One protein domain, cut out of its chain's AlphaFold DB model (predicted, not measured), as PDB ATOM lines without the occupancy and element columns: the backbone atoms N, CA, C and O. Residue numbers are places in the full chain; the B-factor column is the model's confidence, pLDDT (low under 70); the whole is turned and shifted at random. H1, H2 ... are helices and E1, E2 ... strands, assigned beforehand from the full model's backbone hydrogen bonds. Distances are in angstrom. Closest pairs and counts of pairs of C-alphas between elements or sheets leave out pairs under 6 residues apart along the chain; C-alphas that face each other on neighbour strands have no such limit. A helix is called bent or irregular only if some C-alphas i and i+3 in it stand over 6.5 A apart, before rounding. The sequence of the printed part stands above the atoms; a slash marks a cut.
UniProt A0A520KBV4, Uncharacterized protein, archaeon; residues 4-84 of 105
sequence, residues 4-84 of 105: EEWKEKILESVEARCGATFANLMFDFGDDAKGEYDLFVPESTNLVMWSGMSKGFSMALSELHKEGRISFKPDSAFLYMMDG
ATOM      1  N   GLU A   4      57.507  74.231 112.863       97.06
ATOM      2  CA  GLU A   4      56.200  73.851 113.403       97.06
ATOM      3  C   GLU A   4      55.441  75.086 113.896       97.06
ATOM      4  O   GLU A   4      54.254  75.229 113.606       97.06
ATOM      5  N   GLU A   5      56.147  76.046 114.503       96.56
ATOM      6  CA  GLU A   5      55.573  77.345 114.868       96.56
ATOM      7  C   GLU A   5      55.069  78.110 113.628       96.56
ATOM      8  O   GLU A   5      54.021  78.755 113.664       96.56
ATOM      9  N   TRP A   6      55.785  78.034 112.499       97.12
ATOM     10  CA  TRP A   6      55.307  78.601 111.232       97.12
ATOM     11  C   TRP A   6      54.035  77.921 110.739       97.12
ATOM     12  O   TRP A   6      53.084  78.604 110.356       97.12
ATOM     13  N   LYS A   7      54.017  76.585 110.733       97.81
ATOM     14  CA  LYS A   7      52.869  75.804 110.268       97.81
ATOM     15  C   LYS A   7      51.606  76.137 111.052       97.81
ATOM     16  O   LYS A   7      50.559  76.346 110.442       97.81
ATOM     17  N   GLU A   8      51.714  76.198 112.376       97.44
ATOM     18  CA  GLU A   8      50.602  76.523 113.272       97.44
ATOM     19  C   GLU A   8      50.018  77.902 112.952       97.44
ATOM     20  O   GLU A   8      48.847  77.995 112.584       97.44
ATOM     21  N   LYS A   9      50.845  78.957 112.950       96.44
ATOM     22  CA  LYS A   9      50.351  80.320 112.695       96.44
ATOM     23  C   LYS A   9      49.761  80.500 111.297       96.44
ATOM     24  O   LYS A   9      48.806  81.256 111.121       96.44
ATOM     25  N   ILE A  10      50.319  79.832 110.282       95.94
ATOM     26  CA  ILE A  10      49.764  79.873 108.920       95.94
ATOM     27  C   ILE A  10      48.351  79.296 108.910       95.94
ATOM     28  O   ILE A  10      47.453  79.897 108.323       95.94
ATOM     29  N   LEU A  11      48.147  78.148 109.553       96.06
ATOM     30  CA  LEU A  11      46.834  77.514 109.604       96.06
ATOM     31  C   LEU A  11      45.829  78.363 110.371       96.06
ATOM     32  O   LEU A  11      44.736  78.575 109.857       96.06
ATOM     33  N   GLU A  12      46.215  78.928 111.516       95.00
ATOM     34  CA  GLU A  12      45.368  79.867 112.260       95.00
ATOM     35  C   GLU A  12      44.930  81.052 111.386       95.00
ATOM     36  O   GLU A  12      43.749  81.404 111.349       95.00
ATOM     37  N   SER A  13      45.862  81.644 110.628       92.56
ATOM     38  CA  SER A  13      45.579  82.772 109.731       92.56
ATOM     39  C   SER A  13      44.627  82.396 108.583       92.56
ATOM     40  O   SER A  13      43.734  83.177 108.232       92.56
ATOM     41  N   VAL A  14      44.779  81.192 108.019       92.00
ATOM     42  CA  VAL A  14      43.900  80.661 106.964       92.00
ATOM     43  C   VAL A  14      42.510  80.334 107.516       92.00
ATOM     44  O   VAL A  14      41.506  80.690 106.896       92.00
ATOM     45  N   GLU A  15      42.429  79.683 108.676       91.31
ATOM     46  CA  GLU A  15      41.170  79.290 109.318       91.31
ATOM     47  C   GLU A  15      40.354  80.503 109.765       91.31
ATOM     48  O   GLU A  15      39.152  80.556 109.502       91.31
ATOM     49  N   ALA A  16      41.005  81.522 110.337       88.69
ATOM     50  CA  ALA A  16      40.355  82.757 110.778       88.69
ATOM     51  C   ALA A  16      39.597  83.490 109.653       88.69
ATOM     52  O   ALA A  16      38.692  84.278 109.929       88.69
ATOM     53  N   ARG A  17      39.954  83.234 108.388       83.94
ATOM     54  CA  ARG A  17      39.375  83.876 107.199       83.94
ATOM     55  C   ARG A  17      38.633  82.918 106.268       83.94
ATOM     56  O   ARG A  17      38.133  83.355 105.233       83.94
ATOM     57  N   CYS A  18      38.535  81.633 106.617       84.50
ATOM     58  CA  CYS A  18      38.034  80.579 105.725       84.50
ATOM     59  C   CYS A  18      38.792  80.511 104.379       84.50
ATOM     60  O   CYS A  18      38.204  80.203 103.341       84.50
ATOM     61  N   GLY A  19      40.093  80.806 104.394       85.12
ATOM     62  CA  GLY A  19      40.938  80.961 103.210       85.12
ATOM     63  C   GLY A  19      41.795  82.224 103.284       85.12
ATOM     64  O   GLY A  19      41.431  83.195 103.936       85.12
ATOM     65  N   ALA A  20      42.941  82.231 102.606       87.31
ATOM     66  CA  ALA A  20      43.803  83.408 102.531       87.31
ATOM     67  C   ALA A  20      44.509  83.475 101.177       87.31
ATOM     68  O   ALA A  20      44.901  82.447 100.616       87.31
ATOM     69  N   THR A  21      44.705  84.690 100.667       88.75
ATOM     70  CA  THR A  21      45.628  84.928  99.557       88.75
ATOM     71  C   THR A  21      47.064  84.979 100.087       88.75
ATOM     72  O   THR A  21      47.301  85.287 101.258       88.75
ATOM     73  N   PHE A  22      48.062  84.731  99.228       89.06
ATOM     74  CA  PHE A  22      49.465  84.962  99.612       89.06
ATOM     75  C   PHE A  22      49.695  86.409 100.061       89.06
ATOM     76  O   PHE A  22      50.463  86.647 100.984       89.06
ATOM     77  N   ALA A  23      48.977  87.356  99.459       87.12
ATOM     78  CA  ALA A  23      48.951  88.755  99.852       87.12
ATOM     79  C   ALA A  23      48.545  88.948 101.324       87.12
ATOM     80  O   ALA A  23      49.279  89.593 102.073       87.12
ATOM     81  N   ASN A  24      47.429  88.349 101.756       89.06
ATOM     82  CA  ASN A  24      46.985  88.439 103.149       89.06
ATOM     83  C   ASN A  24      48.008  87.827 104.110       89.06
ATOM     84  O   ASN A  24      48.324  88.437 105.125       89.06
ATOM     85  N   LEU A  25      48.570  86.662 103.772       91.25
ATOM     86  CA  LEU A  25      49.570  86.020 104.628       91.25
ATOM     87  C   LEU A  25      50.847  86.871 104.734       91.25
ATOM     88  O   LEU A  25      51.356  87.088 105.828       91.25
ATOM     89  N   MET A  26      51.342  87.409 103.617       91.56
ATOM     90  CA  MET A  26      52.510  88.301 103.616       91.56
ATOM     91  C   MET A  26      52.262  89.583 104.419       91.56
ATOM     92  O   MET A  26      53.191  90.121 105.015       91.56
ATOM     93  N   PHE A  27      51.024  90.081 104.431       89.81
ATOM     94  CA  PHE A  27      50.641  91.225 105.249       89.81
ATOM     95  C   PHE A  27      50.617  90.869 106.742       89.81
ATOM     96  O   PHE A  27      51.229  91.576 107.538       89.81
ATOM     97  N   ASP A  28      49.977  89.757 107.111       90.69
ATOM     98  CA  ASP A  28      49.846  89.301 108.501       90.69
ATOM     99  C   ASP A  28      51.192  89.043 109.174       90.69
ATOM    100  O   ASP A  28      51.405  89.423 110.325       90.69
ATOM    101  N   PHE A  29      52.101  88.389 108.453       93.75
ATOM    102  CA  PHE A  29      53.419  88.022 108.966       93.75
ATOM    103  C   PHE A  29      54.479  89.103 108.724       93.75
ATOM    104  O   PHE A  29      55.613  88.968 109.184       93.75
ATOM    105  N   GLY A  30      54.125  90.178 108.017       92.88
ATOM    106  CA  GLY A  30      54.975  91.343 107.811       92.88
ATOM    107  C   GLY A  30      56.381  90.994 107.321       92.88
ATOM    108  O   GLY A  30      56.565  90.255 106.353       92.88
ATOM    109  N   ASP A  31      57.391  91.563 107.976       93.75
ATOM    110  CA  ASP A  31      58.789  91.386 107.578       93.75
ATOM    111  C   ASP A  31      59.339  89.984 107.886       93.75
ATOM    112  O   ASP A  31      60.248  89.537 107.190       93.75
ATOM    113  N   ASP A  32      58.743  89.239 108.824       95.50
ATOM    114  CA  ASP A  32      59.170  87.868 109.149       95.50
ATOM    115  C   ASP A  32      58.883  86.881 108.003       95.50
ATOM    116  O   ASP A  32      59.572  85.864 107.843       95.50
ATOM    117  N   ALA A  33      57.875  87.177 107.176       94.06
ATOM    118  CA  ALA A  33      57.546  86.394 105.987       94.06
ATOM    119  C   ALA A  33      58.310  86.826 104.730       94.06
ATOM    120  O   ALA A  33      58.249  86.110 103.732       94.06
ATOM    121  N   LYS A  34      59.044  87.947 104.747       94.06
ATOM    122  CA  LYS A  34      59.801  88.445 103.585       94.06
ATOM    123  C   LYS A  34      61.224  87.892 103.551       94.06
ATOM    124  O   LYS A  34      61.853  87.663 104.580       94.06
ATOM    125  N   GLY A  35      61.755  87.688 102.352       93.19
ATOM    126  CA  GLY A  35      63.117  87.191 102.165       93.19
ATOM    127  C   GLY A  35      63.474  86.984 100.698       93.19
ATOM    128  O   GLY A  35      62.914  87.633  99.823       93.19
ATOM    129  N   GLU A  36      64.417  86.081 100.441       93.31
ATOM    130  CA  GLU A  36      64.985  85.826  99.106       93.31
ATOM    131  C   GLU A  36      64.564  84.466  98.518       93.31
ATOM    132  O   GLU A  36      65.170  83.987  97.563       93.31
ATOM    133  N   TYR A  37      63.564  83.805  99.109       92.12
ATOM    134  CA  TYR A  37      63.112  82.480  98.684       92.12
ATOM    135  C   TYR A  37      61.817  82.565  97.884       92.12
ATOM    136  O   TYR A  37      60.922  83.351  98.195       92.12
ATOM    137  N   ASP A  38      61.700  81.682  96.900       90.81
ATOM    138  CA  ASP A  38      60.528  81.578  96.040       90.81
ATOM    139  C   ASP A  38      59.752  80.292  96.333       90.81
ATOM    140  O   ASP A  38      60.327  79.233  96.611       90.81
ATOM    141  N   LEU A  39      58.429  80.385  96.251       90.38
ATOM    142  CA  LEU A  39      57.520  79.250  96.276       90.38
ATOM    143  C   LEU A  39      57.201  78.847  94.836       90.38
ATOM    144  O   LEU A  39      56.700  79.655  94.054       90.38
ATOM    145  N   PHE A  40      57.459  77.588  94.490       86.88
ATOM    146  CA  PHE A  40      57.220  77.036  93.155       86.88
ATOM    147  C   PHE A  40      55.958  76.177  93.121       86.88
ATOM    148  O   PHE A  40      55.537  75.630  94.143       86.88
ATOM    149  N   VAL A  41      55.379  76.012  91.931       83.38
ATOM    150  CA  VAL A  41      54.288  75.054  91.719       83.38
ATOM    151  C   VAL A  41      54.811  73.641  92.026       83.38
ATOM    152  O   VAL A  41      55.837  73.252  91.464       83.38
ATOM    153  N   PRO A  42      54.122  72.836  92.859       76.94
ATOM    154  CA  PRO A  42      54.595  71.508  93.270       76.94
ATOM    155  C   PRO A  42      54.947  70.568  92.107       76.94
ATOM    156  O   PRO A  42      55.878  69.775  92.212       76.94
ATOM    157  N   GLU A  43      54.225  70.679  90.990       79.12
ATOM    158  CA  GLU A  43      54.399  69.851  89.789       79.12
ATOM    159  C   GLU A  43      55.366  70.458  88.753       79.12
ATOM    160  O   GLU A  43      55.654  69.838  87.732       79.12
ATOM    161  N   SER A  44      55.871  71.678  88.981       75.94
ATOM    162  CA  SER A  44      56.753  72.372  88.040       75.94
ATOM    163  C   SER A  44      57.661  73.379  88.743       75.94
ATOM    164  O   SER A  44      57.247  74.488  89.082       75.94
ATOM    165  N   THR A  45      58.955  73.063  88.801       74.38
ATOM    166  CA  THR A  45      60.019  73.975  89.270       74.38
ATOM    167  C   THR A  45      60.207  75.206  88.385       74.38
ATOM    168  O   THR A  45      60.906  76.141  88.750       74.38
ATOM    169  N   ASN A  46      59.599  75.213  87.201       78.88
ATOM    170  CA  ASN A  46      59.765  76.269  86.204       78.88
ATOM    171  C   ASN A  46      58.747  77.401  86.407       78.88
ATOM    172  O   ASN A  46      58.794  78.409  85.706       78.88
ATOM    173  N   LEU A  47      57.782  77.196  87.309       78.06
ATOM    174  CA  LEU A  47      56.688  78.118  87.571       78.06
ATOM    175  C   LEU A  47      56.765  78.567  89.025       78.06
ATOM    176  O   LEU A  47      56.533  77.782  89.945       78.06
ATOM    177  N   VAL A  48      57.085  79.842  89.212       83.81
ATOM    178  CA  VAL A  48      57.041  80.505  90.515       83.81
ATOM    179  C   VAL A  48      55.587  80.869  90.814       83.81
ATOM    180  O   VAL A  48      54.933  81.535  90.014       83.81
ATOM    181  N   MET A  49      55.079  80.418  91.959       85.88
ATOM    182  CA  MET A  49      53.771  80.812  92.488       85.88
ATOM    183  C   MET A  49      53.837  82.161  93.197       85.88
ATOM    184  O   MET A  49      52.938  82.986  93.046       85.88
ATOM    185  N   TRP A  50      54.889  82.370  93.987       88.75
ATOM    186  CA  TRP A  50      55.115  83.605  94.721       88.75
ATOM    187  C   TRP A  50      56.598  83.759  95.041       88.75
ATOM    188  O   TRP A  50      57.275  82.766  95.296       88.75
ATOM    189  N   SER A  51      57.092  84.992  95.046       90.00
ATOM    190  CA  SER A  51      58.505  85.301  95.262       90.00
ATOM    191  C   SER A  51      58.724  86.197  96.471       90.00
ATOM    192  O   SER A  51      57.824  86.937  96.878       90.00
ATOM    193  N   GLY A  52      59.950  86.204  96.987       91.69
ATOM    194  CA  GLY A  52      60.361  87.146  98.030       91.69
ATOM    195  C   GLY A  52      59.907  86.753  99.437       91.69
ATOM    196  O   GLY A  52      59.613  87.615 100.267       91.69
ATOM    197  N   MET A  53      59.815  85.451  99.700       94.00
ATOM    198  CA  MET A  53      59.455  84.891 100.997       94.00
ATOM    199  C   MET A  53      60.696  84.603 101.848       94.00
ATOM    200  O   MET A  53      61.788  84.331 101.343       94.00
ATOM    201  N   SER A  54      60.532  84.606 103.167       96.44
ATOM    202  CA  SER A  54      61.531  84.046 104.069       96.44
ATOM    203  C   SER A  54      61.586  82.524 103.905       96.44
ATOM    204  O   SER A  54      60.616  81.876 103.503       96.44
ATOM    205  N   LYS A  55      62.741  81.927 104.221       95.12
ATOM    206  CA  LYS A  55      62.935  80.473 104.113       95.12
ATOM    207  C   LYS A  55      61.940  79.688 104.968       95.12
ATOM    208  O   LYS A  55      61.392  78.694 104.511       95.12
ATOM    209  N   GLY A  56      61.734  80.118 106.216       96.12
ATOM    210  CA  GLY A  56      60.845  79.425 107.151       96.12
ATOM    211  C   GLY A  56      59.401  79.425 106.657       96.12
ATOM    212  O   GLY A  56      58.759  78.380 106.633       96.12
ATOM    213  N   PHE A  57      58.942  80.574 106.163       96.19
ATOM    214  CA  PHE A  57      57.593  80.738 105.644       96.19
ATOM    215  C   PHE A  57      57.345  79.917 104.365       96.19
ATOM    216  O   PHE A  57      56.373  79.162 104.292       96.19
ATOM    217  N   SER A  58      58.252  79.979 103.380       95.44
ATOM    218  CA  SER A  58      58.111  79.216 102.127       95.44
ATOM    219  C   SER A  58      58.209  77.700 102.334       95.44
ATOM    220  O   SER A  58      57.463  76.935 101.712       95.44
ATOM    221  N   MET A  59      59.083  77.252 103.244       95.31
ATOM    222  CA  MET A  59      59.181  75.843 103.627       95.31
ATOM    223  C   MET A  59      57.913  75.364 104.335       95.31
ATOM    224  O   MET A  59      57.394  74.313 103.967       95.31
ATOM    225  N   ALA A  60      57.375  76.139 105.280       96.81
ATOM    226  CA  ALA A  60      56.156  75.771 105.996       96.81
ATOM    227  C   ALA A  60      54.957  75.637 105.049       96.81
ATOM    228  O   ALA A  60      54.254  74.631 105.098       96.81
ATOM    229  N   LEU A  61      54.767  76.587 104.125       95.31
ATOM    230  CA  LEU A  61      53.737  76.494 103.083       95.31
ATOM    231  C   LEU A  61      53.907  75.235 102.221       95.31
ATOM    232  O   LEU A  61      52.932  74.539 101.934       95.31
ATOM    233  N   SER A  62      55.145  74.920 101.834       93.25
ATOM    234  CA  SER A  62      55.447  73.728 101.038       93.25
ATOM    235  C   SER A  62      55.158  72.430 101.795       93.25
ATOM    236  O   SER A  62      54.628  71.486 101.211       93.25
ATOM    237  N   GLU A  63      55.502  72.359 103.081       95.25
ATOM    238  CA  GLU A  63      55.255  71.182 103.917       95.25
ATOM    239  C   GLU A  63      53.770  71.005 104.229       95.25
ATOM    240  O   GLU A  63      53.245  69.924 103.992       95.25
ATOM    241  N   LEU A  64      53.059  72.068 104.623       95.94
ATOM    242  CA  LEU A  64      51.605  72.023 104.829       95.94
ATOM    243  C   LEU A  64      50.864  71.555 103.577       95.94
ATOM    244  O   LEU A  64      49.877  70.821 103.672       95.94
ATOM    245  N   HIS A  65      51.329  71.979 102.401       92.88
ATOM    246  CA  HIS A  65      50.748  71.532 101.146       92.88
ATOM    247  C   HIS A  65      51.021  70.045 100.886       92.88
ATOM    248  O   HIS A  65      50.096  69.305 100.556       92.88
ATOM    249  N   LYS A  66      52.263  69.583 101.090       92.06
ATOM    250  CA  LYS A  66      52.632  68.160 100.969       92.06
ATOM    251  C   LYS A  66      51.878  67.268 101.958       92.06
ATOM    252  O   LYS A  66      51.519  66.149 101.611       92.06
ATOM    253  N   GLU A  67      51.627  67.764 103.165       94.56
ATOM    254  CA  GLU A  67      50.838  67.094 104.205       94.56
ATOM    255  C   GLU A  67      49.327  67.094 103.905       94.56
ATOM    256  O   GLU A  67      48.561  66.444 104.613       94.56
ATOM    257  N   GLY A  68      48.874  67.822 102.878       93.31
ATOM    258  CA  GLY A  68      47.457  67.947 102.530       93.31
ATOM    259  C   GLY A  68      46.649  68.817 103.498       93.31
ATOM    260  O   GLY A  68      45.420  68.793 103.456       93.31
ATOM    261  N   ARG A  69      47.316  69.592 104.363       94.44
ATOM    262  CA  ARG A  69      46.672  70.496 105.332       94.44
ATOM    263  C   ARG A  69      46.214  71.803 104.691       94.44
ATOM    264  O   ARG A  69      45.258  72.407 105.160       94.44
ATOM    265  N   ILE A  70      46.868  72.214 103.602       92.44
ATOM    266  CA  ILE A  70      46.438  73.334 102.758       92.44
ATOM    267  C   ILE A  70      46.438  72.940 101.277       92.44
ATOM    268  O   ILE A  70      47.227  72.109 100.822       92.44
ATOM    269  N   SER A  71      45.588  73.596 100.492       89.06
ATOM    270  CA  SER A  71      45.557  73.455  99.035       89.06
ATOM    271  C   SER A  71      45.709  74.816  98.374       89.06
ATOM    272  O   SER A  71      44.948  75.731  98.695       89.06
ATOM    273  N   PHE A  72      46.614  74.938  97.408       87.94
ATOM    274  CA  PHE A  72      46.693  76.134  96.579       87.94
ATOM    275  C   PHE A  72      45.649  76.064  95.469       87.94
ATOM    276  O   PHE A  72      45.587  75.081  94.730       87.94
ATOM    277  N   LYS A  73      44.822  77.103  95.351       82.62
ATOM    278  CA  LYS A  73      43.813  77.211  94.297       82.62
ATOM    279  C   LYS A  73      44.057  78.488  93.498       82.62
ATOM    280  O   LYS A  73      44.303  79.526  94.110       82.62
ATOM    281  N   PRO A  74      44.013  78.431  92.157       76.19
ATOM    282  CA  PRO A  74      43.975  79.648  91.366       76.19
ATOM    283  C   PRO A  74      42.674  80.386  91.681       76.19
ATOM    284  O   PRO A  74      41.609  79.772  91.739       76.19
ATOM    285  N   ASP A  75      42.771  81.696  91.863       72.31
ATOM    286  CA  ASP A  75      41.618  82.559  92.089       72.31
ATOM    287  C   ASP A  75      41.703  83.803  91.191       72.31
ATOM    288  O   ASP A  75      42.687  84.021  90.475       72.31
ATOM    289  N   SER A  76      40.644  84.604  91.178       69.75
ATOM    290  CA  SER A  76      40.544  85.812  90.372       69.75
ATOM    291  C   SER A  76      41.635  86.819  90.737       69.75
ATOM    292  O   SER A  76      41.807  87.186  91.899       69.75
ATOM    293  N   ALA A  77      42.300  87.371  89.718       63.38
ATOM    294  CA  ALA A  77      43.248  88.478  89.872       63.38
ATOM    295  C   ALA A  77      42.629  89.712  90.563       63.38
ATOM    296  O   ALA A  77      43.347  90.541  91.119       63.38
ATOM    297  N   PHE A  78      41.297  89.828  90.554       62.16
ATOM    298  CA  PHE A  78      40.572  90.890  91.244       62.16
ATOM    299  C   PHE A  78      40.760  90.847  92.769       62.16
ATOM    300  O   PHE A  78      40.838  91.904  93.383       62.16
ATOM    301  N   LEU A  79      40.901  89.661  93.378       65.19
ATOM    302  CA  LEU A  79      41.112  89.534  94.828       65.19
ATOM    303  C   LEU A  79      42.440  90.156  95.267       65.19
ATOM    304  O   LEU A  79      42.467  90.935  96.211       65.19
ATOM    305  N   TYR A  80      43.514  89.928  94.508       62.28
ATOM    306  CA  TYR A  80      44.812  90.561  94.765       62.28
ATOM    307  C   TYR A  80      44.748  92.091  94.662       62.28
ATOM    308  O   TYR A  80      45.372  92.798  95.452       62.28
ATOM    309  N   MET A  81      43.947  92.607  93.723       60.09
ATOM    310  CA  MET A  81      43.722  94.044  93.578       60.09
ATOM    311  C   MET A  81      42.936  94.626  94.761       60.09
ATOM    312  O   MET A  81      43.248  95.731  95.203       60.09
ATOM    313  N   MET A  82      41.953  93.889  95.296       61.56
ATOM    314  CA  MET A  82      41.248  94.280  96.526       61.56
ATOM    315  C   MET A  82      42.169  94.244  97.753       61.56
ATOM    316  O   MET A  82      42.049  95.112  98.613       61.56
ATOM    317  N   ASP A  83      43.133  93.322  97.784       58.41
ATOM    318  CA  ASP A  83      44.173  93.226  98.818       58.41
ATOM    319  C   ASP A  83      45.276  94.301  98.681       58.41
ATOM    320  O   ASP A  83      46.258  94.296  99.425       58.41
ATOM    321  N   GLY A  84      45.145  95.234  97.729       58.03
ATOM    322  CA  GLY A  84      46.091  96.336  97.526       58.03
ATOM    323  C   GLY A  84      47.430  95.918  96.912       58.03
ATOM    324  O   GLY A  84      48.366  96.717  96.883       58.03
TER     325      GLY A  84
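This is residues 4 to 84 of the 105 residues of an uncharacterized protein of archaeon (UniProt A0A520KBV4). H4 sits between H1 and a strongly bent two-strand hairpin, E1 and E2: H1 crosses it on one side and E1 runs close to it on another. H2 and the very short H3 lead from H1 to the hairpin, and the small H5 lies at the far end of the link that follows H4, with only H2 near it among the helices. The printed part has 81 residues, with five named helices and two named strands in the order H1 H2 H3 E1 E2 H4 H5; the sheet E1 - E2 is antiparallel and the class is mixed, helices and strands. The whole is compact, with a radius of gyration of the C-alphas of 12.0 A, and rounded, spanning 29 by 27 by 25 A.

Find C-alpha 4 at (56.200, 73.851, 113.403); from there H1 runs 16.5 A to residue 15. Next come H2, residues 22 to 28, 9.9 A, and H3, residues 30 to 33, 5.9 A. E1 begins at C-alpha 34, (59.801, 88.445, 103.585), and runs 18.7 A to residue 41, bending by 67 degrees at residue 37. E2, residues 44 to 53, covers 18.2 A and bends by 75 degrees at residue 47. H4, residues 55 to 66, is 16.4 A long. H5, residues 77 to 82, is 9.1 A long and ends at C-alpha 82, (41.248, 94.280, 96.526).

Start at H1, which touches H4 at a steep tilt of 66 degrees, the same way; their closest C-alphas, those of Lys 7 and Ala 60, are 5.4 A apart. H1 only just touches H2, with 3 pairs of C-alphas within 8 A, through its residues 10 to 13 alone; the closest are those of Ser 13 and Leu 25, 7.2 A, and the lines are about perpendicular at 74 degrees. H3 and H4 are close but not clearly touching, with the C-alphas of Ala 33 and Phe 57 closest at 5.7 A. E1 and E2 form an antiparallel hairpin, their directions at 156 degrees; look for N 39 and O 50 at 2.8 A and N 37 and O 53 at 2.9 A, within hydrogen-bond range. E1 and H4 have 7 pairs of C-alphas within 8 A; the closest C-alphas of the two are those of Tyr 37 and Lys 55, 5.8 A apart. H5 and H2 are close but not clearly touching, at a shallow tilt of 21 degrees, the same way; the closest C-alphas are those of Ala 23 and Tyr 80, 6.8 A. H4 and H5 are apart, as are H2 and H4. In H1, H2, H4 and H5 every O i to N i+4 pair is within hydrogen-bond range; H3 is too short for such a pair.

The two C-alphas farthest apart, those of Glu 4 and Phe 78, are 32.0 A apart. The printed part has no cut and no long link; the links H1 to H2 and H4 to H5 are short, the others tight. The mean pLDDT of the printed part is 87.2, and residues 76 to 84 are under 70.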